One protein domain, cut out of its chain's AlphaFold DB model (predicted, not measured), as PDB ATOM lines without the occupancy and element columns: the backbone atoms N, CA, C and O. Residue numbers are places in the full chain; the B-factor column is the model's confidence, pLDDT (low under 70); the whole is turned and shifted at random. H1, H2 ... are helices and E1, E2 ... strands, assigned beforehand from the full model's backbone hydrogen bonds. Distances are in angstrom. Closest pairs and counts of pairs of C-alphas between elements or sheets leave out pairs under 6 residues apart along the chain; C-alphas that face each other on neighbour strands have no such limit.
ATOM      1  N   THR A  15      42.295  21.901 -10.478       84.62
ATOM      2  CA  THR A  15      41.367  23.040 -10.530       84.62
ATOM      3  C   THR A  15      41.519  23.872 -11.799       84.62
ATOM      4  O   THR A  15      40.523  24.226 -12.413       84.62
ATOM      5  N   GLN A  16      42.755  24.137 -12.230       87.19
ATOM      6  CA  GLN A  16      43.028  24.847 -13.481       87.19
ATOM      7  C   GLN A  16      42.564  24.029 -14.685       87.19
ATOM      8  O   GLN A  16      41.962  24.579 -15.601       87.19
ATOM      9  N   LEU A  17      42.792  22.711 -14.655       90.50
ATOM     10  CA  LEU A  17      42.317  21.813 -15.701       90.50
ATOM     11  C   LEU A  17      40.791  21.847 -15.794       90.50
ATOM     12  O   LEU A  17      40.264  22.056 -16.880       90.50
ATOM     13  N   LEU A  18      40.091  21.709 -14.664       93.44
ATOM     14  CA  LEU A  18      38.632  21.796 -14.611       93.44
ATOM     15  C   LEU A  18      38.119  23.106 -15.229       93.44
ATOM     16  O   LEU A  18      37.253  23.062 -16.097       93.44
ATOM     17  N   THR A  19      38.688  24.254 -14.846       93.44
ATOM     18  CA  THR A  19      38.309  25.557 -15.417       93.44
ATOM     19  C   THR A  19      38.550  25.617 -16.926       93.44
ATOM     20  O   THR A  19      37.689  26.093 -17.665       93.44
ATOM     21  N   SER A  20      39.684  25.097 -17.409       92.38
ATOM     22  CA  SER A  20      39.965  25.007 -18.844       92.38
ATOM     23  C   SER A  20      38.919  24.164 -19.578       92.38
ATOM     24  O   SER A  20      38.368  24.631 -20.576       92.38
ATOM     25  N   LEU A  21      38.583  22.971 -19.076       94.12
ATOM     26  CA  LEU A  21      37.588  22.102 -19.718       94.12
ATOM     27  C   LEU A  21      36.200  22.761 -19.742       94.12
ATOM     28  O   LEU A  21      35.567  22.815 -20.794       94.12
ATOM     29  N   GLN A  22      35.773  23.356 -18.622       94.69
ATOM     30  CA  GLN A  22      34.488  24.060 -18.506       94.69
ATOM     31  C   GLN A  22      34.396  25.305 -19.400       94.69
ATOM     32  O   GLN A  22      33.315  25.660 -19.858       94.69
ATOM     33  N   SER A  23      35.525  25.956 -19.698       94.44
ATOM     34  CA  SER A  23      35.576  27.068 -20.658       94.44
ATOM     35  C   SER A  23      35.479  26.626 -22.126       94.44
ATOM     36  O   SER A  23      35.461  27.465 -23.025       94.44
ATOM     37  N   GLY A  24      35.446  25.315 -22.393       93.88
ATOM     38  CA  GLY A  24      35.433  24.754 -23.742       93.88
ATOM     39  C   GLY A  24      36.804  24.740 -24.423       93.88
ATOM     40  O   GLY A  24      36.885  24.490 -25.627       93.88
ATOM     41  N   GLN A  25      37.900  24.979 -23.692       94.50
ATOM     42  CA  GLN A  25      39.245  24.838 -24.252       94.50
ATOM     43  C   GLN A  25      39.505  23.381 -24.632       94.50
ATOM     44  O   GLN A  25      39.248  22.474 -23.848       94.50
ATOM     45  N   LEU A  26      40.032  23.158 -25.838       95.44
ATOM     46  CA  LEU A  26      40.423  21.833 -26.310       95.44
ATOM     47  C   LEU A  26      41.915  21.607 -26.066       95.44
ATOM     48  O   LEU A  26      42.755  22.332 -26.601       95.44
ATOM     49  N   LEU A  27      42.227  20.549 -25.331       95.06
ATOM     50  CA  LEU A  27      43.577  20.109 -25.012       95.06
ATOM     51  C   LEU A  27      43.784  18.666 -25.487       95.06
ATOM     52  O   LEU A  27      42.843  17.907 -25.726       95.06
ATOM     53  N   ARG A  28      45.046  18.275 -25.626       94.56
ATOM     54  CA  ARG A  28      45.482  16.911 -25.919       94.56
ATOM     55  C   ARG A  28      46.424  16.445 -24.826       94.56
ATOM     56  O   ARG A  28      47.347  17.175 -24.470       94.56
ATOM     57  N   ILE A  29      46.253  15.212 -24.368       92.81
ATOM     58  CA  ILE A  29      47.179  14.587 -23.421       92.81
ATOM     59  C   ILE A  29      48.498  14.263 -24.133       92.81
ATOM     60  O   ILE A  29      48.507  13.586 -25.164       92.81
ATOM     61  N   THR A  30      49.616  14.750 -23.600       88.75
ATOM     62  CA  THR A  30      50.969  14.611 -24.178       88.75
ATOM     63  C   THR A  30      51.891  13.717 -23.381       88.75
ATOM     64  O   THR A  30      52.951  13.340 -23.877       88.75
ATOM     65  N   SER A  31      51.499  13.406 -22.151       77.19
ATOM     66  CA  SER A  31      52.350  12.691 -21.221       77.19
ATOM     67  C   SER A  31      52.763  11.300 -21.697       77.19
ATOM     68  O   SER A  31      52.081  10.691 -22.530       77.19
ATOM     69  N   PRO A  32      53.877  10.774 -21.145       66.00
ATOM     70  CA  PRO A  32      54.345   9.429 -21.441       66.00
ATOM     71  C   PRO A  32      53.297   8.359 -21.097       66.00
ATOM     72  O   PRO A  32      52.244   8.623 -20.498       66.00
ATOM     73  N   ARG A  33      53.612   7.116 -21.492       66.19
ATOM     74  CA  ARG A  33      52.846   5.921 -21.110       66.19
ATOM     75  C   ARG A  33      52.572   5.960 -19.595       66.19
ATOM     76  O   ARG A  33      53.446   6.355 -18.833       66.19
ATOM     77  N   SER A  34      51.354   5.580 -19.204       77.56
ATOM     78  CA  SER A  34      50.861   5.561 -17.811       77.56
ATOM     79  C   SER A  34      50.327   6.861 -17.212       77.56
ATOM     80  O   SER A  34      50.177   6.962 -15.998       77.56
ATOM     81  N   SER A  35      49.941   7.816 -18.055       85.50
ATOM     82  CA  SER A  35      49.119   8.960 -17.650       85.50
ATOM     83  C   SER A  35      47.695   8.838 -18.184       85.50
ATOM     84  O   SER A  35      47.475   8.378 -19.307       85.50
ATOM     85  N   ALA A  36      46.720   9.258 -17.391       91.25
ATOM     86  CA  ALA A  36      45.336   9.364 -17.821       91.25
ATOM     87  C   ALA A  36      44.629  10.473 -17.048       91.25
ATOM     88  O   ALA A  36      45.143  11.013 -16.070       91.25
ATOM     89  N   VAL A  37      43.427  10.806 -17.482       94.06
ATOM     90  CA  VAL A  37      42.524  11.670 -16.745       94.06
ATOM     91  C   VAL A  37      41.130  11.067 -16.775       94.06
ATOM     92  O   VAL A  37      40.667  10.595 -17.816       94.06
ATOM     93  N   ILE A  38      40.486  11.056 -15.612       96.06
ATOM     94  CA  ILE A  38      39.066  10.761 -15.495       96.06
ATOM     95  C   ILE A  38      38.316  12.088 -15.455       96.06
ATOM     96  O   ILE A  38      38.612  12.950 -14.625       96.06
ATOM     97  N   ILE A  39      37.355  12.242 -16.355       97.00
ATOM     98  CA  ILE A  39      36.493  13.413 -16.477       97.00
ATOM     99  C   ILE A  39      35.131  13.010 -15.921       97.00
ATOM    100  O   ILE A  39      34.483  12.108 -16.443       97.00
ATOM    101  N   CYS A  40      34.722  13.619 -14.814       96.56
ATOM    102  CA  CYS A  40      33.471  13.293 -14.143       96.56
ATOM    103  C   CYS A  40      32.383  14.278 -14.570       96.56
ATOM    104  O   CYS A  40      32.487  15.479 -14.298       96.56
ATOM    105  N   HIS A  41      31.322  13.754 -15.167       94.56
ATOM    106  CA  HIS A  41      30.080  14.464 -15.449       94.56
ATOM    107  C   HIS A  41      29.073  14.208 -14.318       94.56
ATOM    108  O   HIS A  41      29.379  13.544 -13.324       94.56
ATOM    109  N   ASN A  42      27.848  14.719 -14.450       89.44
ATOM    110  CA  ASN A  42      26.830  14.573 -13.401       89.44
ATOM    111  C   ASN A  42      26.469  13.102 -13.105       89.44
ATOM    112  O   ASN A  42      26.213  12.752 -11.955       89.44
ATOM    113  N   HIS A  43      26.429  12.244 -14.130       86.94
ATOM    114  CA  HIS A  43      25.892  10.876 -14.015       86.94
ATOM    115  C   HIS A  43      26.830   9.777 -14.518       86.94
ATOM    116  O   HIS A  43      26.512   8.597 -14.403       86.94
ATOM    117  N   HIS A  44      27.972  10.147 -15.085       93.62
ATOM    118  CA  HIS A  44      28.956   9.208 -15.602       93.62
ATOM    119  C   HIS A  44      30.344   9.824 -15.507       93.62
ATOM    120  O   HIS A  44      30.498  11.028 -15.284       93.62
ATOM    121  N   ALA A  45      31.351   8.982 -15.682       96.69
ATOM    122  CA  ALA A  45      32.718   9.421 -15.821       96.69
ATOM    123  C   ALA A  45      33.301   8.839 -17.099       96.69
ATOM    124  O   ALA A  45      32.905   7.766 -17.555       96.69
ATOM    125  N   ASP A  46      34.282   9.547 -17.623       95.69
ATOM    126  CA  ASP A  46      34.921   9.265 -18.885       95.69
ATOM    127  C   ASP A  46      36.430   9.162 -18.692       95.69
ATOM    128  O   ASP A  46      37.016   9.889 -17.892       95.69
ATOM    129  N   LEU A  47      37.079   8.261 -19.429       95.50
ATOM    130  CA  LEU A  47      38.527   8.072 -19.364       95.50
ATOM    131  C   LEU A  47      39.197   8.613 -20.629       95.50
ATOM    132  O   LEU A  47      38.778   8.312 -21.753       95.50
ATOM    133  N   ALA A  48      40.277   9.365 -20.451       95.19
ATOM    134  CA  ALA A  48      41.138   9.823 -21.530       95.19
ATOM    135  C   ALA A  48      42.606   9.551 -21.181       95.19
ATOM    136  O   ALA A  48      43.092   9.972 -20.136       95.19
ATOM    137  N   GLY A  49      43.311   8.828 -22.050       92.81
ATOM    138  CA  GLY A  49      44.736   8.529 -21.887       92.81
ATOM    139  C   GLY A  49      45.624   9.222 -22.924       92.81
ATOM    140  O   GLY A  49      45.169  10.130 -23.624       92.81
ATOM    141  N   PRO A  50      46.888   8.793 -23.081       92.31
ATOM    142  CA  PRO A  50      47.874   9.510 -23.881       92.31
ATOM    143  C   PRO A  50      47.408   9.731 -25.324       92.31
ATOM    144  O   PRO A  50      46.908   8.816 -25.981       92.31
ATOM    145  N   GLY A  51      47.558  10.963 -25.810       93.06
ATOM    146  CA  GLY A  51      47.130  11.394 -27.140       93.06
ATOM    147  C   GLY A  51      45.639  11.705 -27.280       93.06
ATOM    148  O   GLY A  51      45.251  12.243 -28.315       93.06
ATOM    149  N   ALA A  52      44.800  11.407 -26.284       95.81
ATOM    150  CA  ALA A  52      43.372  11.698 -26.345       95.81
ATOM    151  C   ALA A  52      43.089  13.203 -26.228       95.81
ATOM    152  O   ALA A  52      43.792  13.936 -25.526       95.81
ATOM    153  N   ALA A  53      42.033  13.640 -26.912       96.62
ATOM    154  CA  ALA A  53      41.426  14.950 -26.715       96.62
ATOM    155  C   ALA A  53      40.691  15.016 -25.368       96.62
ATOM    156  O   ALA A  53      40.011  14.059 -24.994       96.62
ATOM    157  N   VAL A  54      40.802  16.158 -24.693       95.88
ATOM    158  CA  VAL A  54      40.031  16.532 -23.500       95.88
ATOM    159  C   VAL A  54      39.590  17.989 -23.625       95.88
ATOM    160  O   VAL A  54      40.315  18.816 -24.183       95.88
ATOM    161  N   GLY A  55      38.405  18.311 -23.132       94.81
ATOM    162  CA  GLY A  55      37.779  19.617 -23.271       94.81
ATOM    163  C   GLY A  55      36.989  19.758 -24.565       94.81
ATOM    164  O   GLY A  55      36.430  18.797 -25.102       94.81
ATOM    165  N   GLY A  56      36.924  20.985 -25.082       92.31
ATOM    166  CA  GLY A  56      35.973  21.317 -26.143       92.31
ATOM    167  C   GLY A  56      34.532  21.087 -25.683       92.31
ATOM    168  O   GLY A  56      34.258  21.050 -24.491       92.31
ATOM    169  N   MET A  57      33.614  20.885 -26.629       91.19
ATOM    170  CA  MET A  57      32.188  20.691 -26.327       91.19
ATOM    171  C   MET A  57      31.865  19.409 -25.548       91.19
ATOM    172  O   MET A  57      30.776  19.314 -24.994       91.19
ATOM    173  N   LEU A  58      32.773  18.427 -25.524       90.75
ATOM    174  CA  LEU A  58      32.520  17.134 -24.882       90.75
ATOM    175  C   LEU A  58      32.533  17.223 -23.358       90.75
ATOM    176  O   LEU A  58      31.774  16.514 -22.715       90.75
ATOM    177  N   ASP A  59      33.376  18.097 -22.804       95.81
ATOM    178  CA  ASP A  59      33.669  18.114 -21.369       95.81
ATOM    179  C   ASP A  59      33.256  19.444 -20.696       95.81
ATOM    180  O   ASP A  59      33.694  19.736 -19.584       95.81
ATOM    181  N   ILE A  60      32.410  20.265 -21.341       94.62
ATOM    182  CA  ILE A  60      31.954  21.567 -20.798       94.62
ATOM    183  C   ILE A  60      31.195  21.391 -19.478       94.62
ATOM    184  O   ILE A  60      31.323  22.203 -18.564       94.62
ATOM    185  N   ASP A  61      30.402  20.331 -19.369       94.25
ATOM    186  CA  ASP A  61      29.577  20.034 -18.200       94.25
ATOM    187  C   ASP A  61      30.325  19.230 -17.123       94.25
ATOM    188  O   ASP A  61      29.713  18.803 -16.137       94.25
ATOM    189  N   CYS A  62      31.639  19.021 -17.274       95.00
ATOM    190  CA  CYS A  62      32.406  18.285 -16.281       95.00
ATOM    191  C   CYS A  62      32.382  19.008 -14.922       95.00
ATOM    192  O   CYS A  62      32.464  20.234 -14.810       95.00
ATOM    193  N   ARG A  63      32.238  18.228 -13.851       94.50
ATOM    194  CA  ARG A  63      32.156  18.711 -12.463       94.50
ATOM    195  C   ARG A  63      33.443  18.490 -11.695       94.50
ATOM    196  O   ARG A  63      33.728  19.203 -10.737       94.50
ATOM    197  N   ARG A  64      34.199  17.471 -12.089       94.94
ATOM    198  CA  ARG A  64      35.428  17.051 -11.426       94.94
ATOM    199  C   ARG A  64      36.352  16.414 -12.451       94.94
ATOM    200  O   ARG A  64      35.899  15.784 -13.400       94.94
ATOM    201  N   VAL A  65      37.648  16.575 -12.231       94.69
ATOM    202  CA  VAL A  65      38.687  15.971 -13.057       94.69
ATOM    203  C   VAL A  65      39.697  15.296 -12.136       94.69
ATOM    204  O   VAL A  65      40.193  15.926 -11.201       94.69
ATOM    205  N   ILE A  66      39.979  14.016 -12.375       93.25
ATOM    206  CA  ILE A  66      40.958  13.231 -11.617       93.25
ATOM    207  C   ILE A  66      42.129  12.883 -12.538       93.25
ATOM    208  O   ILE A  66      42.004  11.968 -13.357       93.25
ATOM    209  N   PRO A  67      43.265  13.592 -12.443       90.50
ATOM    210  CA  PRO A  67      44.477  13.164 -13.121       90.50
ATOM    211  C   PRO A  67      45.020  11.885 -12.474       90.50
ATOM    212  O   PRO A  67      45.012  11.733 -11.254       90.50
ATOM    213  N   ILE A  68      45.507  10.975 -13.310       88.38
ATOM    214  CA  ILE A  68      46.157   9.727 -12.917       88.38
ATOM    215  C   ILE A  68      47.577   9.752 -13.479       88.38
ATOM    216  O   ILE A  68      47.774   9.882 -14.690       88.38
ATOM    217  N   GLY A  69      48.564   9.611 -12.596       84.25
ATOM    218  CA  GLY A  69      49.976   9.721 -12.952       84.25
ATOM    219  C   GLY A  69      50.392  11.159 -13.282       84.25
ATOM    220  O   GLY A  69      49.757  12.129 -12.868       84.25
ATOM    221  N   ASN A  70      51.485  11.303 -14.032       82.75
ATOM    222  CA  ASN A  70      52.011  12.611 -14.420       82.75
ATOM    223  C   ASN A  70      51.309  13.112 -15.690       82.75
ATOM    224  O   ASN A  70      51.652  12.674 -16.788       82.75
ATOM    225  N   LEU A  71      50.308  13.987 -15.550       86.06
ATOM    226  CA  LEU A  71      49.494  14.489 -16.660       86.06
ATOM    227  C   LEU A  71      50.106  15.741 -17.308       86.06
ATOM    228  O   LEU A  71      50.321  16.762 -16.663       86.06
ATOM    229  N   GLY A  72      50.305  15.659 -18.617       88.50
ATOM    230  CA  GLY A  72      50.824  16.702 -19.487       88.50
ATOM    231  C   GLY A  72      49.806  16.975 -20.578       88.50
ATOM    232  O   GLY A  72      49.180  16.049 -21.108       88.50
ATOM    233  N   LEU A  73      49.606  18.253 -20.875       90.31
ATOM    234  CA  LEU A  73      48.559  18.738 -21.761       90.31
ATOM    235  C   LEU A  73      49.142  19.771 -22.717       90.31
ATOM    236  O   LEU A  73      49.953  20.601 -22.318       90.31
ATOM    237  N   GLN A  74      48.700  19.734 -23.970       91.25
ATOM    238  CA  GLN A  74      49.032  20.753 -24.963       91.25
ATOM    239  C   GLN A  74      47.819  21.101 -25.814       91.25
ATOM    240  O   GLN A  74      46.905  20.291 -25.981       91.25
ATOM    241  N   TYR A  75      47.863  22.264 -26.450       93.06
ATOM    242  CA  TYR A  75      46.908  22.596 -27.494       93.06
ATOM    243  C   TYR A  75      47.207  21.802 -28.777       93.06
ATOM    244  O   TYR A  75      48.367  21.692 -29.183       93.06
ATOM    245  N   PRO A  76      46.193  21.222 -29.438       91.94
ATOM    246  CA  PRO A  76      46.365  20.681 -30.780       91.94
ATOM    247  C   PRO A  76      46.494  21.834 -31.791       91.94
ATOM    248  O   PRO A  76      45.576  22.644 -31.948       91.94
ATOM    249  N   GLU A  77      47.636  21.894 -32.478       90.00
ATOM    250  CA  GLU A  77      48.019  23.015 -33.350       90.00
ATOM    251  C   GLU A  77      47.264  23.025 -34.684       90.00
ATOM    252  O   GLU A  77      46.956  24.088 -35.218       90.00
ATOM    253  N   SER A  78      46.910  21.848 -35.209       94.19
ATOM    254  CA  SER A  78      46.245  21.702 -36.506       94.19
ATOM    255  C   SER A  78      44.904  20.968 -36.415       94.19
ATOM    256  O   SER A  78      44.640  20.212 -35.477       94.19
ATOM    257  N   ASN A  79      44.054  21.130 -37.436       94.88
ATOM    258  CA  ASN A  79      42.825  20.333 -37.572       94.88
ATOM    259  C   ASN A  79      43.117  18.826 -37.637       94.88
ATOM    260  O   ASN A  79      42.362  18.024 -37.091       94.88
ATOM    261  N   ILE A  80      44.244  18.442 -38.243       96.62
ATOM    262  CA  ILE A  80      44.691  17.047 -38.305       96.62
ATOM    263  C   ILE A  80      45.007  16.527 -36.896       96.62
ATOM    264  O   ILE A  80      44.601  15.419 -36.543       96.62
ATOM    265  N   ASP A  81      45.678  17.323 -36.061       94.88
ATOM    266  CA  ASP A  81      45.986  16.936 -34.680       94.88
ATOM    267  C   ASP A  81      44.733  16.844 -33.815       94.88
ATOM    268  O   ASP A  81      44.615  15.919 -33.011       94.88
ATOM    269  N   ARG A  82      43.766  17.749 -34.020       95.88
ATOM    270  CA  ARG A  82      42.443  17.679 -33.380       95.88
ATOM    271  C   ARG A  82      41.732  16.384 -33.751       95.88
ATOM    272  O   ARG A  82      41.314  15.643 -32.865       95.88
ATOM    273  N   GLN A  83      41.661  16.067 -35.044       97.06
ATOM    274  CA  GLN A  83      41.014  14.849 -35.531       97.06
ATOM    275  C   GLN A  83      41.672  13.587 -34.956       97.06
ATOM    276  O   GLN A  83      40.978  12.668 -34.511       97.06
ATOM    277  N   LYS A  84      43.009  13.542 -34.914       96.62
ATOM    278  CA  LYS A  84      43.759  12.438 -34.295       96.62
ATOM    279  C   LYS A  84      43.438  12.312 -32.806       96.62
ATOM    280  O   LYS A  84      43.145  11.210 -32.346       96.62
ATOM    281  N   ALA A  85      43.438  13.421 -32.070       96.44
ATOM    282  CA  ALA A  85      43.161  13.429 -30.638       96.44
ATOM    283  C   ALA A  85      41.732  12.956 -30.317       96.44
ATOM    284  O   ALA A  85      41.544  12.121 -29.428       96.44
ATOM    285  N   PHE A  86      40.729  13.398 -31.084       97.31
ATOM    286  CA  PHE A  86      39.354  12.904 -30.951       97.31
ATOM    287  C   PHE A  86      39.222  11.429 -31.334       97.31
ATOM    288  O   PHE A  86      38.543  10.674 -30.642       97.31
ATOM    289  N   THR A  87      39.920  10.977 -32.377       97.56
ATOM    290  CA  THR A  87      39.944   9.552 -32.752       97.56
ATOM    291  C   THR A  87      40.507   8.693 -31.618       97.56
ATOM    292  O   THR A  87      39.966   7.633 -31.307       97.56
ATOM    293  N   ILE A  88      41.570   9.152 -30.950       96.06
ATOM    294  CA  ILE A  88      42.130   8.465 -29.780       96.06
ATOM    295  C   ILE A  88      41.143   8.505 -28.607       96.06
ATOM    296  O   ILE A  88      40.929   7.478 -27.963       96.06
ATOM    297  N   ARG A  89      40.481   9.642 -28.358       96.75
ATOM    298  CA  ARG A  89      39.444   9.762 -27.320       96.75
ATOM    299  C   ARG A  89      38.304   8.763 -27.533       96.75
ATOM    300  O   ARG A  89      37.925   8.064 -26.599       96.75
ATOM    301  N   GLN A  90      37.837   8.593 -28.770       96.94
ATOM    302  CA  GLN A  90      36.833   7.581 -29.117       96.94
ATOM    303  C   GLN A  90      37.303   6.152 -28.820       96.94
ATOM    304  O   GLN A  90      36.499   5.322 -28.400       96.94
ATOM    305  N   ARG A  91      38.589   5.833 -29.022       96.19
ATOM    306  CA  ARG A  91      39.131   4.503 -28.683       96.19
ATOM    307  C   ARG A  91      39.053   4.235 -27.182       96.19
ATOM    308  O   ARG A  91      38.691   3.125 -26.805       96.19
ATOM    309  N   TRP A  92      39.336   5.238 -26.351       94.88
ATOM    310  CA  TRP A  92      39.188   5.128 -24.898       94.88
ATOM    311  C   TRP A  92      37.732   4.925 -24.480       94.88
ATOM    312  O   TRP A  92      37.450   3.993 -23.732       94.88
ATOM    313  N   ILE A  93      36.803   5.706 -25.039       95.00
ATOM    314  CA  ILE A  93      35.362   5.534 -24.795       95.00
ATOM    315  C   ILE A  93      34.925   4.112 -25.172       95.00
ATOM    316  O   ILE A  93      34.316   3.414 -24.366       95.00
ATOM    317  N   LYS A  94      35.315   3.622 -26.356       96.31
ATOM    318  CA  LYS A  94      35.014   2.249 -26.797       96.31
ATOM    319  C   LYS A  94      35.645   1.182 -25.899       96.31
ATOM    320  O   LYS A  94      35.063   0.113 -25.733       96.31
ATOM    321  N   ALA A  95      36.829   1.431 -25.341       94.75
ATOM    322  CA  ALA A  95      37.467   0.508 -24.405       94.75
ATOM    323  C   ALA A  95      36.654   0.388 -23.108       94.75
ATOM    324  O   ALA A  95      36.366  -0.729 -22.686       94.75
ATOM    325  N   ILE A  96      36.204   1.513 -22.543       95.88
ATOM    326  CA  ILE A  96      35.302   1.516 -21.384       95.88
ATOM    327  C   ILE A  96      33.974   0.832 -21.725       95.88
ATOM    328  O   ILE A  96      33.540  -0.049 -20.988       95.88
ATOM    329  N   GLN A  97      33.381   1.136 -22.882       96.00
ATOM    330  CA  GLN A  97      32.135   0.507 -23.336       96.00
ATOM    331  C   GLN A  97      32.236  -1.026 -23.415       96.00
ATOM    332  O   GLN A  97      31.307  -1.743 -23.052       96.00
ATOM    333  N   LYS A  98      33.385  -1.566 -23.839       95.62
ATOM    334  CA  LYS A  98      33.624  -3.022 -23.843       95.62
ATOM    335  C   LYS A  98      33.636  -3.635 -22.442       95.62
ATOM    336  O   LYS A  98      33.316  -4.811 -22.297       95.62
ATOM    337  N   VAL A  99      33.981  -2.860 -21.416       96.44
ATOM    338  CA  VAL A  99      33.839  -3.289 -20.021       96.44
ATOM    339  C   VAL A  99      32.374  -3.208 -19.592       96.44
ATOM    340  O   VAL A  99      31.879  -4.129 -18.941       96.44
ATOM    341  N   THR A 100      31.650  -2.155 -19.989       95.50
ATOM    342  CA  THR A 100      30.258  -1.934 -19.561       95.50
ATOM    343  C   THR A 100      29.262  -2.948 -20.102       95.50
ATOM    344  O   THR A 100      28.254  -3.193 -19.450       95.50
ATOM    345  N   VAL A 101      29.536  -3.571 -21.252       95.75
ATOM    346  CA  VAL A 101      28.646  -4.601 -21.820       95.75
ATOM    347  C   VAL A 101      28.615  -5.903 -21.013       95.75
ATOM    348  O   VAL A 101      27.722  -6.718 -21.229       95.75
ATOM    349  N   ASN A 102      29.555  -6.131 -20.086       95.38
ATOM    350  CA  ASN A 102      29.484  -7.307 -19.219       95.38
ATOM    351  C   ASN A 102      28.304  -7.155 -18.231       95.38
ATOM    352  O   ASN A 102      28.279  -6.198 -17.443       95.38
ATOM    353  N   PRO A 103      27.338  -8.095 -18.220       96.06
ATOM    354  CA  PRO A 103      26.132  -7.964 -17.407       96.06
ATOM    355  C   PRO A 103      26.411  -8.025 -15.900       96.06
ATOM    356  O   PRO A 103      25.639  -7.471 -15.120       96.06
ATOM    357  N   ILE A 104      27.519  -8.637 -15.469       97.81
ATOM    358  CA  ILE A 104      27.829  -8.881 -14.056       97.81
ATOM    359  C   ILE A 104      28.597  -7.679 -13.466       97.81
ATOM    360  O   ILE A 104      29.771  -7.482 -13.801       97.81
ATOM    361  N   PRO A 105      28.009  -6.899 -12.529       98.00
ATOM    362  CA  PRO A 105      28.617  -5.665 -12.012       98.00
ATOM    363  C   PRO A 105      30.000  -5.862 -11.387       98.00
ATOM    364  O   PRO A 105      30.935  -5.118 -11.677       98.00
ATOM    365  N   LEU A 106      30.163  -6.910 -10.574       97.88
ATOM    366  CA  LEU A 106      31.448  -7.211  -9.944       97.88
ATOM    367  C   LEU A 106      32.526  -7.557 -10.982       97.88
ATOM    368  O   LEU A 106      33.691  -7.204 -10.806       97.88
ATOM    369  N   GLN A 107      32.157  -8.215 -12.085       97.25
ATOM    370  CA  GLN A 107      33.102  -8.489 -13.164       97.25
ATOM    371  C   GLN A 107      33.489  -7.209 -13.901       97.25
ATOM    372  O   GLN A 107      34.679  -7.017 -14.138       97.25
ATOM    373  N   ARG A 108      32.540  -6.300 -14.183       98.12
ATOM    374  CA  ARG A 108      32.855  -4.974 -14.751       98.12
ATOM    375  C   ARG A 108      33.893  -4.236 -13.915       98.12
ATOM    376  O   ARG A 108      34.914  -3.809 -14.445       98.12
ATOM    377  N   ALA A 109      33.661  -4.150 -12.606       98.06
ATOM    378  CA  ALA A 109      34.566  -3.484 -11.674       98.06
ATOM    379  C   ALA A 109      35.965  -4.126 -11.670       98.06
ATOM    380  O   ALA A 109      36.971  -3.432 -11.785       98.06
ATOM    381  N   LYS A 110      36.047  -5.463 -11.623       97.44
ATOM    382  CA  LYS A 110      37.331  -6.182 -11.673       97.44
ATOM    383  C   LYS A 110      38.077  -5.963 -12.990       97.44
ATOM    384  O   LYS A 110      39.278  -5.712 -12.964       97.44
ATOM    385  N   ILE A 111      37.384  -6.052 -14.128       96.81
ATOM    386  CA  ILE A 111      37.977  -5.835 -15.456       96.81
ATOM    387  C   ILE A 111      38.497  -4.397 -15.567       96.81
ATOM    388  O   ILE A 111      39.621  -4.200 -16.028       96.81
ATOM    389  N   LEU A 112      37.729  -3.410 -15.087       96.62
ATOM    390  CA  LEU A 112      38.160  -2.013 -15.041       96.62
ATOM    391  C   LEU A 112      39.455  -1.849 -14.244       96.62
ATOM    392  O   LEU A 112      40.400  -1.254 -14.753       96.62
ATOM    393  N   LEU A 113      39.508  -2.377 -13.017       95.31
ATOM    394  CA  LEU A 113      40.680  -2.256 -12.144       95.31
ATOM    395  C   LEU A 113      41.927  -2.873 -12.787       95.31
ATOM    396  O   LEU A 113      42.972  -2.231 -12.829       95.31
ATOM    397  N   VAL A 114      41.805  -4.080 -13.348       93.56
ATOM    398  CA  VAL A 114      42.912  -4.759 -14.043       93.56
ATOM    399  C   VAL A 114      43.381  -3.952 -15.255       93.56
ATOM    400  O   VAL A 114      44.583  -3.789 -15.465       93.56
ATOM    401  N   MET A 115      42.447  -3.424 -16.047       92.44
ATOM    402  CA  MET A 115      42.764  -2.599 -17.208       92.44
ATOM    403  C   MET A 115      43.477  -1.306 -16.790       92.44
ATOM    404  O   MET A 115      44.536  -0.997 -17.332       92.44
ATOM    405  N   LEU A 116      42.930  -0.563 -15.826       91.19
ATOM    406  CA  LEU A 116      43.508   0.697 -15.359       91.19
ATOM    407  C   LEU A 116      44.883   0.503 -14.734       91.19
ATOM    408  O   LEU A 116      45.778   1.292 -15.016       91.19
ATOM    409  N   GLU A 117      45.079  -0.551 -13.949       90.19
ATOM    410  CA  GLU A 117      46.381  -0.864 -13.368       90.19
ATOM    411  C   GLU A 117      47.418  -1.192 -14.445       90.19
ATOM    412  O   GLU A 117      48.536  -0.683 -14.391       90.19
ATOM    413  N   LYS A 118      47.043  -1.974 -15.466       87.69
ATOM    414  CA  LYS A 118      47.927  -2.275 -16.600       87.69
ATOM    415  C   LYS A 118      48.357  -1.010 -17.344       87.69
ATOM    416  O   LYS A 118      49.484  -0.945 -17.831       87.69
ATOM    417  N   TYR A 119      47.471  -0.022 -17.463       84.06
ATOM    418  CA  TYR A 119      47.781   1.224 -18.157       84.06
ATOM    419  C   TYR A 119      48.534   2.223 -17.279       84.06
ATOM    420  O   TYR A 119      49.549   2.748 -17.723       84.06
ATOM    421  N   CYS A 120      48.050   2.492 -16.067       82.25
ATOM    422  CA  CYS A 120      48.464   3.625 -15.231       82.25
ATOM    423  C   CYS A 120      49.372   3.238 -14.054       82.25
ATOM    424  O   CYS A 120      49.870   4.118 -13.350       82.25
ATOM    425  N   GLY A 121      49.572   1.940 -13.825       84.75
ATOM    426  CA  GLY A 121      50.239   1.417 -12.640       84.75
ATOM    427  C   GLY A 121      49.317   1.352 -11.420       84.75
ATOM    428  O   GLY A 121      48.294   2.036 -11.332       84.75
ATOM    429  N   LEU A 122      49.690   0.500 -10.464       83.75
ATOM    430  CA  LEU A 122      48.912   0.260  -9.248       83.75
ATOM    431  C   LEU A 122      48.892   1.480  -8.321       83.75
ATOM    432  O   LEU A 122      47.835   1.840  -7.812       83.75
ATOM    433  N   GLU A 123      50.044   2.122  -8.132       82.50
ATOM    434  CA  GLU A 123      50.211   3.261  -7.220       82.50
ATOM    435  C   GLU A 123      49.278   4.422  -7.588       82.50
ATOM    436  O   GLU A 123      48.517   4.912  -6.753       82.50
ATOM    437  N   SER A 124      49.231   4.784  -8.873       81.38
ATOM    438  CA  SER A 124      48.349   5.838  -9.378       81.38
ATOM    439  C   SER A 124      46.862   5.515  -9.178       81.38
ATOM    440  O   SER A 124      46.052   6.423  -9.005       81.38
ATOM    441  N   LEU A 125      46.489   4.230  -9.202       85.81
ATOM    442  CA  LEU A 125      45.100   3.778  -9.098       85.81
ATOM    443  C   LEU A 125      44.600   3.669  -7.649       85.81
ATOM    444  O   LEU A 125      43.390   3.726  -7.408       85.81
ATOM    445  N   GLN A 126      45.493   3.496  -6.672       85.94
ATOM    446  CA  GLN A 126      45.121   3.396  -5.254       85.94
ATOM    447  C   GLN A 126      44.453   4.673  -4.737       85.94
ATOM    448  O   GLN A 126      43.537   4.592  -3.928       85.94
ATOM    449  N   ASN A 127      44.853   5.826  -5.270       85.94
ATOM    450  CA  ASN A 127      44.351   7.129  -4.839       85.94
ATOM    451  C   ASN A 127      43.058   7.561  -5.548       85.94
ATOM    452  O   ASN A 127      42.504   8.612  -5.229       85.94
ATOM    453  N   VAL A 128      42.573   6.783  -6.522       92.25
ATOM    454  CA  VAL A 128      41.332   7.110  -7.231       92.25
ATOM    455  C   VAL A 128      40.135   6.653  -6.391       92.25
ATOM    456  O   VAL A 128      40.036   5.457  -6.101       92.25
ATOM    457  N   PRO A 129      39.204   7.551  -6.032       94.50
ATOM    458  CA  PRO A 129      38.051   7.178  -5.226       94.50
ATOM    459  C   PRO A 129      37.150   6.145  -5.909       94.50
ATOM    460  O   PRO A 129      36.973   6.156  -7.133       94.50
ATOM    461  N   ASP A 130      36.547   5.272  -5.107       96.44
ATOM    462  CA  ASP A 130      35.685   4.200  -5.602       96.44
ATOM    463  C   ASP A 130      34.448   4.741  -6.319       96.44
ATOM    464  O   ASP A 130      34.025   4.150  -7.312       96.44
ATOM    465  N   GLU A 131      33.903   5.888  -5.898       95.75
ATOM    466  CA  GLU A 131      32.772   6.516  -6.579       95.75
ATOM    467  C   GLU A 131      33.118   6.956  -8.005       95.75
ATOM    468  O   GLU A 131      32.310   6.784  -8.916       95.75
ATOM    469  N   VAL A 132      34.344   7.433  -8.226       96.12
ATOM    470  CA  VAL A 132      34.816   7.865  -9.548       96.12
ATOM    471  C   VAL A 132      35.009   6.657 -10.465       96.12
ATOM    472  O   VAL A 132      34.573   6.660 -11.616       96.12
ATOM    473  N   LEU A 133      35.633   5.593  -9.957       96.50
ATOM    474  CA  LEU A 133      35.813   4.360 -10.725       96.50
ATOM    475  C   LEU A 133      34.481   3.677 -11.032       96.50
ATOM    476  O   LEU A 133      34.298   3.120 -12.113       96.50
ATOM    477  N   ALA A 134      33.543   3.714 -10.092       97.12
ATOM    478  CA  ALA A 134      32.225   3.132 -10.264       97.12
ATOM    479  C   ALA A 134      31.439   3.821 -11.393       97.12
ATOM    480  O   ALA A 134      30.792   3.139 -12.194       97.12
ATOM    481  N   GLN A 135      31.570   5.146 -11.518       97.00
ATOM    482  CA  GLN A 135      30.968   5.937 -12.594       97.00
ATOM    483  C   GLN A 135      31.504   5.597 -13.992       97.00
ATOM    484  O   GLN A 135      30.754   5.728 -14.956       97.00
ATOM    485  N   LEU A 136      32.753   5.126 -14.120       97.19
ATOM    486  CA  LEU A 136      33.309   4.706 -15.416       97.19
ATOM    487  C   LEU A 136      32.574   3.491 -15.994       97.19
ATOM    488  O   LEU A 136      32.502   3.341 -17.208       97.19
ATOM    489  N   VAL A 137      32.068   2.591 -15.144       97.50
ATOM    490  CA  VAL A 137      31.501   1.303 -15.593       97.50
ATOM    491  C   VAL A 137      30.072   1.031 -15.130       97.50
ATOM    492  O   VAL A 137      29.588  -0.102 -15.241       97.50
ATOM    493  N   GLY A 138      29.390   2.057 -14.617       96.50
ATOM    494  CA  GLY A 138      27.995   1.973 -14.188       96.50
ATOM    495  C   GLY A 138      27.782   0.898 -13.121       96.50
ATOM    496  O   GLY A 138      27.004  -0.039 -13.315       96.50
ATOM    497  N   VAL A 139      28.531   0.976 -12.022       97.81
ATOM    498  CA  VAL A 139      28.358   0.110 -10.841       97.81
ATOM    499  C   VAL A 139      28.178   0.958  -9.585       97.81
ATOM    500  O   VAL A 139      28.337   2.174  -9.624       97.81
ATOM    501  N   LEU A 140      27.843   0.324  -8.462       98.00
ATOM    502  CA  LEU A 140      27.804   1.005  -7.171       98.00
ATOM    503  C   LEU A 140      29.223   1.136  -6.586       98.00
ATOM    504  O   LEU A 140      30.024   0.211  -6.765       98.00
ATOM    505  N   PRO A 141      29.540   2.205  -5.830       97.25
ATOM    506  CA  PRO A 141      30.842   2.358  -5.175       97.25
ATOM    507  C   PRO A 141      31.227   1.146  -4.313       97.25
ATOM    508  O   PRO A 141      32.349   0.659  -4.404       97.25
ATOM    509  N   GLN A 142      30.270   0.556  -3.585       98.06
ATOM    510  CA  GLN A 142      30.509  -0.641  -2.766       98.06
ATOM    511  C   GLN A 142      30.940  -1.851  -3.609       98.06
ATOM    512  O   GLN A 142      31.727  -2.681  -3.158       98.06
ATOM    513  N   THR A 143      30.466  -1.952  -4.858       98.19
ATOM    514  CA  THR A 143      30.921  -2.996  -5.792       98.19
ATOM    515  C   THR A 143      32.394  -2.804  -6.151       98.19
ATOM    516  O   THR A 143      33.122  -3.789  -6.277       98.19
ATOM    517  N   MET A 144      32.851  -1.553  -6.283       97.62
ATOM    518  CA  MET A 144      34.258  -1.239  -6.535       97.62
ATOM    519  C   MET A 144      35.134  -1.583  -5.328       97.62
ATOM    520  O   MET A 144      36.171  -2.226  -5.496       97.62
ATOM    521  N   THR A 145      34.675  -1.263  -4.117       96.88
ATOM    522  CA  THR A 145      35.368  -1.617  -2.870       96.88
ATOM    523  C   THR A 145      35.591  -3.127  -2.765       96.88
ATOM    524  O   THR A 145      36.717  -3.584  -2.556       96.88
ATOM    525  N   VAL A 146      34.542  -3.925  -3.005       97.56
ATOM    526  CA  VAL A 146      34.641  -5.397  -3.027       97.56
ATOM    527  C   VAL A 146      35.583  -5.868  -4.138       97.56
ATOM    528  O   VAL A 146      36.417  -6.748  -3.921       97.56
ATOM    529  N   ALA A 147      35.501  -5.278  -5.334       96.69
ATOM    530  CA  ALA A 147      36.378  -5.634  -6.446       96.69
ATOM    531  C   ALA A 147      37.861  -5.401  -6.116       96.69
ATOM    532  O   ALA A 147      38.680  -6.278  -6.404       96.69
ATOM    533  N   ARG A 148      38.210  -4.277  -5.471       93.94
ATOM    534  CA  ARG A 148      39.581  -3.990  -5.016       93.94
ATOM    535  C   ARG A 148      40.084  -5.061  -4.052       93.94
ATOM    536  O   ARG A 148      41.163  -5.601  -4.270       93.94
ATOM    537  N   GLN A 149      39.288  -5.425  -3.047       92.94
ATOM    538  CA  GLN A 149      39.649  -6.465  -2.075       92.94
ATOM    539  C   GLN A 149      39.914  -7.814  -2.754       92.94
ATOM    540  O   GLN A 149      40.936  -8.457  -2.501       92.94
ATOM    541  N   VAL A 150      39.028  -8.225  -3.665       91.69
ATOM    542  CA  VAL A 150      39.165  -9.481  -4.414       91.69
ATOM    543  C   VAL A 150      40.423  -9.477  -5.286       91.69
ATOM    544  O   VAL A 150      41.169 -10.453  -5.272       91.69
ATOM    545  N   VAL A 151      40.677  -8.399  -6.036       88.50
ATOM    546  CA  VAL A 151      41.858  -8.296  -6.912       88.50
ATOM    547  C   VAL A 151      43.151  -8.329  -6.097       88.50
ATOM    548  O   VAL A 151      44.065  -9.071  -6.456       88.50
ATOM    549  N   THR A 152      43.221  -7.600  -4.982       86.31
ATOM    550  CA  THR A 152      44.387  -7.612  -4.084       86.31
ATOM    551  C   THR A 152      44.622  -9.002  -3.494       86.31
ATOM    552  O   THR A 152      45.737  -9.513  -3.558       86.31
ATOM    553  N   THR A 153      43.565  -9.672  -3.023       85.19
ATOM    554  CA  THR A 153      43.665 -11.014  -2.422       85.19
ATOM    555  C   THR A 153      44.188 -12.049  -3.418       85.19
ATOM    556  O   THR A 153      45.045 -12.865  -3.083       85.19
ATOM    557  N   VAL A 154      43.694 -12.024  -4.661       81.69
ATOM    558  CA  VAL A 154      44.160 -12.926  -5.728       81.69
ATOM    559  C   VAL A 154      45.643 -12.694  -6.026       81.69
ATOM    560  O   VAL A 154      46.394 -13.655  -6.171       81.69
ATOM    561  N   LYS A 155      46.091 -11.433  -6.045       78.69
ATOM    562  CA  LYS A 155      47.502 -11.086  -6.271       78.69
ATOM    563  C   LYS A 155      48.414 -11.517  -5.134       78.69
ATOM    564  O   LYS A 155      49.521 -11.978  -5.389       78.69
ATOM    565  N   GLU A 156      47.969 -11.382  -3.890       80.31
ATOM    566  CA  GLU A 156      48.729 -11.847  -2.729       80.31
ATOM    567  C   GLU A 156      48.891 -13.367  -2.723       80.31
ATOM    568  O   GLU A 156      49.983 -13.858  -2.443       80.31
ATOM    569  N   LYS A 157      47.837 -14.113  -3.080       75.19
ATOM    570  CA  LYS A 157      47.910 -15.573  -3.227       75.19
ATOM    571  C   LYS A 157      48.880 -15.979  -4.337       75.19
ATOM    572  O   LYS A 157      49.792 -16.751  -4.066       75.19
ATOM    573  N   ALA A 158      48.776 -15.361  -5.515       75.81
ATOM    574  CA  ALA A 158      49.696 -15.614  -6.623       75.81
ATOM    575  C   ALA A 158      51.164 -15.334  -6.243       75.81
ATOM    576  O   ALA A 158      52.046 -16.132  -6.545       75.81
ATOM    577  N   LYS A 159      51.445 -14.248  -5.507       73.56
ATOM    578  CA  LYS A 159      52.804 -13.952  -5.010       73.56
ATOM    579  C   LYS A 159      53.321 -14.994  -4.011       73.56
ATOM    580  O   LYS A 159      54.510 -15.295  -4.020       73.56
ATOM    581  N   ARG A 160      52.454 -15.528  -3.144       70.88
ATOM    582  CA  ARG A 160      52.821 -16.560  -2.154       70.88
ATOM    583  C   ARG A 160      53.073 -17.924  -2.796       70.88
ATOM    584  O   ARG A 160      53.921 -18.658  -2.305       70.88
ATOM    585  N   GLU A 161      52.362 -18.243  -3.871       63.84
ATOM    586  CA  GLU A 161      52.527 -19.492  -4.625       63.84
ATOM    587  C   GLU A 161      53.784 -19.451  -5.513       63.84
ATOM    588  O   GLU A 161      54.570 -20.392  -5.498       63.84
ATOM    589  N   VAL A 162      54.070 -18.320  -6.169       57.41
ATOM    590  CA  VAL A 162      55.310 -18.117  -6.952       57.41
ATOM    591  C   VAL A 162      56.565 -18.072  -6.063       57.41
ATOM    592  O   VAL A 162      57.653 -18.425  -6.505       57.41
ATOM    593  N   GLY A 163      56.430 -17.690  -4.789       48.25
ATOM    594  CA  GLY A 163      57.524 -17.718  -3.814       48.25
ATOM    595  C   GLY A 163      57.879 -19.108  -3.271       48.25
ATOM    596  O   GLY A 163      58.775 -19.190  -2.432       48.25
ATOM    597  N   LYS A 164      57.182 -20.178  -3.688       43.03
ATOM    598  CA  LYS A 164      57.380 -21.529  -3.142       43.03
ATOM    599  C   LYS A 164      57.936 -22.573  -4.106       43.03
ATOM    600  O   LYS A 164      58.386 -23.587  -3.604       43.03
ATOM    601  N   ASP A 165      58.007 -22.309  -5.409       36.78
ATOM    602  CA  ASP A 165      58.674 -23.202  -6.363       36.78
ATOM    603  C   ASP A 165      59.176 -22.413  -7.580       36.78
ATOM    604  O   ASP A 165      58.419 -22.034  -8.475       36.78
ATOM    605  N   THR A 166      60.489 -22.187  -7.656       42.59
ATOM    606  CA  THR A 166      61.159 -21.870  -8.923       42.59
ATOM    607  C   THR A 166      61.256 -23.134  -9.773       42.59
ATOM    608  O   THR A 166      62.332 -23.705  -9.911       42.59
ATOM    609  N   SER A 167      60.138 -23.566 -10.351       36.47
ATOM    610  CA  SER A 167      60.113 -24.320 -11.607       36.47
ATOM    611  C   SER A 167      58.672 -24.498 -12.082       36.47
ATOM    612  O   SER A 167      57.932 -25.293 -11.518       36.47
ATOM    613  N   VAL A 168      58.352 -23.823 -13.192       43.69
ATOM    614  CA  VAL A 168      57.197 -24.068 -14.071       43.69
ATOM    615  C   VAL A 168      55.833 -23.675 -13.481       43.69
ATOM    616  O   VAL A 168      55.334 -24.320 -12.576       43.69
ATOM    617  N   ILE A 169      55.212 -22.631 -14.045       37.91
ATOM    618  CA  ILE A 169      53.868 -22.633 -14.665       37.91
ATOM    619  C   ILE A 169      53.636 -21.217 -15.222       37.91
ATOM    620  O   ILE A 169      53.187 -20.298 -14.539       37.91
ATOM    621  N   ASP A 170      53.945 -21.058 -16.509       38.44
ATOM    622  CA  ASP A 170      53.302 -20.066 -17.364       38.44
ATOM    623  C   ASP A 170      51.863 -20.540 -17.609       38.44
ATOM    624  O   ASP A 170      51.611 -21.421 -18.432       38.44
ATOM    625  N   SER A 171      50.889 -20.001 -16.879       35.19
ATOM    626  CA  SER A 171      49.476 -20.112 -17.260       35.19
ATOM    627  C   SER A 171      48.698 -18.885 -16.780       35.19
ATOM    628  O   SER A 171      48.463 -18.741 -15.581       35.19
ATOM    629  N   PRO A 172      48.285 -17.977 -17.688       35.94
ATOM    630  CA  PRO A 172      47.554 -16.771 -17.309       35.94
ATOM    631  C   PRO A 172      46.181 -17.114 -16.725       35.94
ATOM    632  O   PRO A 172      45.474 -17.982 -17.240       35.94
ATOM    633  N   THR A 173      45.781 -16.400 -15.672       50.53
ATOM    634  CA  THR A 173      44.480 -16.579 -15.003       50.53
ATOM    635  C   THR A 173      43.339 -16.269 -15.981       50.53
ATOM    636  O   THR A 173      43.471 -15.378 -16.813       50.53
ATOM    637  N   ILE A 174      42.176 -16.926 -15.867       42.34
ATOM    638  CA  ILE A 174      40.988 -16.726 -16.738       42.34
ATOM    639  C   ILE A 174      40.628 -15.234 -16.945       42.34
ATOM    640  O   ILE A 174      40.190 -14.828 -18.021       42.34
ATOM    641  N   ILE A 175      40.859 -14.391 -15.932       42.28
ATOM    642  CA  ILE A 175      40.635 -12.935 -15.986       42.28
ATOM    643  C   ILE A 175      41.675 -12.236 -16.877       42.28
ATOM    644  O   ILE A 175      41.321 -11.368 -17.674       42.28
ATOM    645  N   GLU A 176      42.940 -12.640 -16.787       40.31
ATOM    646  CA  GLU A 176      44.033 -12.140 -17.624       40.31
ATOM    647  C   GLU A 176      43.920 -12.658 -19.054       40.31
ATOM    648  O   GLU A 176      44.169 -11.900 -19.981       40.31
ATOM    649  N   GLN A 177      43.462 -13.897 -19.258       39.66
ATOM    650  CA  GLN A 177      43.176 -14.441 -20.586       39.66
ATOM    651  C   GLN A 177      42.030 -13.687 -21.265       39.66
ATOM    652  O   GLN A 177      42.134 -13.347 -22.441       39.66
ATOM    653  N   SER A 178      40.964 -13.361 -20.529       40.28
ATOM    654  CA  SER A 178      39.833 -12.599 -21.067       40.28
ATOM    655  C   SER A 178      40.218 -11.143 -21.372       40.28
ATOM    656  O   SER A 178      39.923 -10.636 -22.456       40.28
ATOM    657  N   ALA A 179      40.994 -10.499 -20.490       41.84
ATOM    658  CA  ALA A 179      41.513  -9.148 -20.713       41.84
ATOM    659  C   ALA A 179      42.578  -9.090 -21.830       41.84
ATOM    660  O   ALA A 179      42.557  -8.182 -22.660       41.84
ATOM    661  N   ALA A 180      43.490 -10.065 -21.908       37.88
ATOM    662  CA  ALA A 180      44.535 -10.138 -22.930       37.88
ATOM    663  C   ALA A 180      43.970 -10.474 -24.314       37.88
ATOM    664  O   ALA A 180      44.404  -9.885 -25.302       37.88
ATOM    665  N   LYS A 181      42.957 -11.343 -24.404       42.81
ATOM    666  CA  LYS A 181      42.269 -11.653 -25.668       42.81
ATOM    667  C   LYS A 181      41.492 -10.443 -26.203       42.81
ATOM    668  O   LYS A 181      41.419 -10.257 -27.415       42.81
ATOM    669  N   GLN A 182      40.985  -9.578 -25.320       43.44
ATOM    670  CA  GLN A 182      40.315  -8.326 -25.697       43.44
ATOM    671  C   GLN A 182      41.286  -7.177 -26.030       43.44
ATOM    672  O   GLN A 182      40.964  -6.346 -26.883       43.44
ATOM    673  N   LEU A 183      42.476  -7.137 -25.415       39.81
ATOM    674  CA  LEU A 183      43.531  -6.159 -25.721       39.81
ATOM    675  C   LEU A 183      44.343  -6.510 -26.985       39.81
ATOM    676  O   LEU A 183      44.687  -5.606 -27.742       39.81
ATOM    677  N   ASN A 184      44.611  -7.793 -27.258       36.66
ATOM    678  CA  ASN A 184      45.416  -8.233 -28.411       36.66
ATOM    679  C   ASN A 184      44.701  -8.104 -29.768       36.66
ATOM    680  O   ASN A 184      45.334  -8.252 -30.809       36.66
ATOM    681  N   TYR A 185      43.408  -7.765 -29.784       31.58
ATOM    682  CA  TYR A 185      42.702  -7.413 -31.021       31.58
ATOM    683  C   TYR A 185      43.060  -6.000 -31.536       31.58
ATOM    684  O   TYR A 185      42.546  -5.574 -32.559       31.58
TER     685      TYR A 185
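AT A GLANCE: This is residues 15 to 185 of the 188 residues of an uncharacterized protein of Kamptonema sp. SIO1D9 (UniProt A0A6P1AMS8). The model has a strand part at one end, made of the sheet E3 E2 E5, the pair E1 and E4, and H1, and a group of crossed helices, H3, H5, H6 and H7, at the other. The long helix H2 runs from the strand pair past E3 to H3 and H5, and residues 159 to 171 stick out at the helical end. The printed part has 171 residues, mostly helix by class, in the order H1 E1 E2 E3 E4 E5 H2 H3 H4 H5 H6 H7; both sheets are antiparallel. It is compact, with a radius of gyration of the C-alphas of 17.3 A, yet elongated, spanning 55 by 31 by 27 A.

IN THESE COORDINATES: The larger sheet has E3, residues 45 to 48, E2, residues 36 to 40, and E5, residues 64 to 68. The smaller has E1, residues 26 to 29, and E4, residues 53 to 55. H1, residues 15 to 22, begins at C-alpha 15 (41.367, 23.040, -10.530). H2, residues 79 to 100, is 31.3 A long, and H3, residues 105 to 120, is 22.1 A. H4 holds residues 122 to 126 and H5 residues 130 to 137. H6, residues 141 to 162, is 32.0 A long. H7, residues 174 to 185, is 17.1 A long and ends at C-alpha 185 (42.702, -7.413, -31.021).

HOW THE PARTS SIT: E2 is the inner strand; N 39 and O 46 of the hairpin E2 and E3 are 2.8 A apart, and N 38 and O 66 of E2 and E5 2.9 A, both within hydrogen-bond range. Between E1 and E4, N 27 and O 54 are within that range at 2.8 A. H1 and H5 lie on opposite faces of the larger sheet. The closest C-alphas of H1 and E5 are those of Leu 18 and Val 65, 6.0 A apart; those of H5 and E3 are Leu 136 and Ala 45, at 4.8 A. H2 only grazes this sheet with residues 88 to 96, as H4 does with residues 123 to 126. The closest C-alphas of H2 and E4 are those of Ala 85 and Ala 53, 4.6 A apart. H3 is the hub. H2 and H3 form a helical hairpin at a steep tilt of 39 degrees, their closest C-alphas, Val 99 and Arg 108, 5.6 A apart. H6 touches H3 at a steep tilt of 63 degrees, closest at C-alphas 147 and 110, 5.3 A. H7 only just touches H3, with 3 pairs of C-alphas within 8 A, the closest Ala 179 and Ile 111 at 7.1 A. Every O i to N i+4 pair is within hydrogen-bond range in H1, H2, H3, H4 and H6, against 3 of 4 in H5 and 7 of 8 in H7.

THE WHOLE: The C-alphas of Ser 23 and Ser 167, the two farthest apart, are 57.7 A from each other. The printed part has no cut. The link from H6 to H7, 11 residues, is long. Residues 32 to 33 and 161 to 185 have pLDDT under 70.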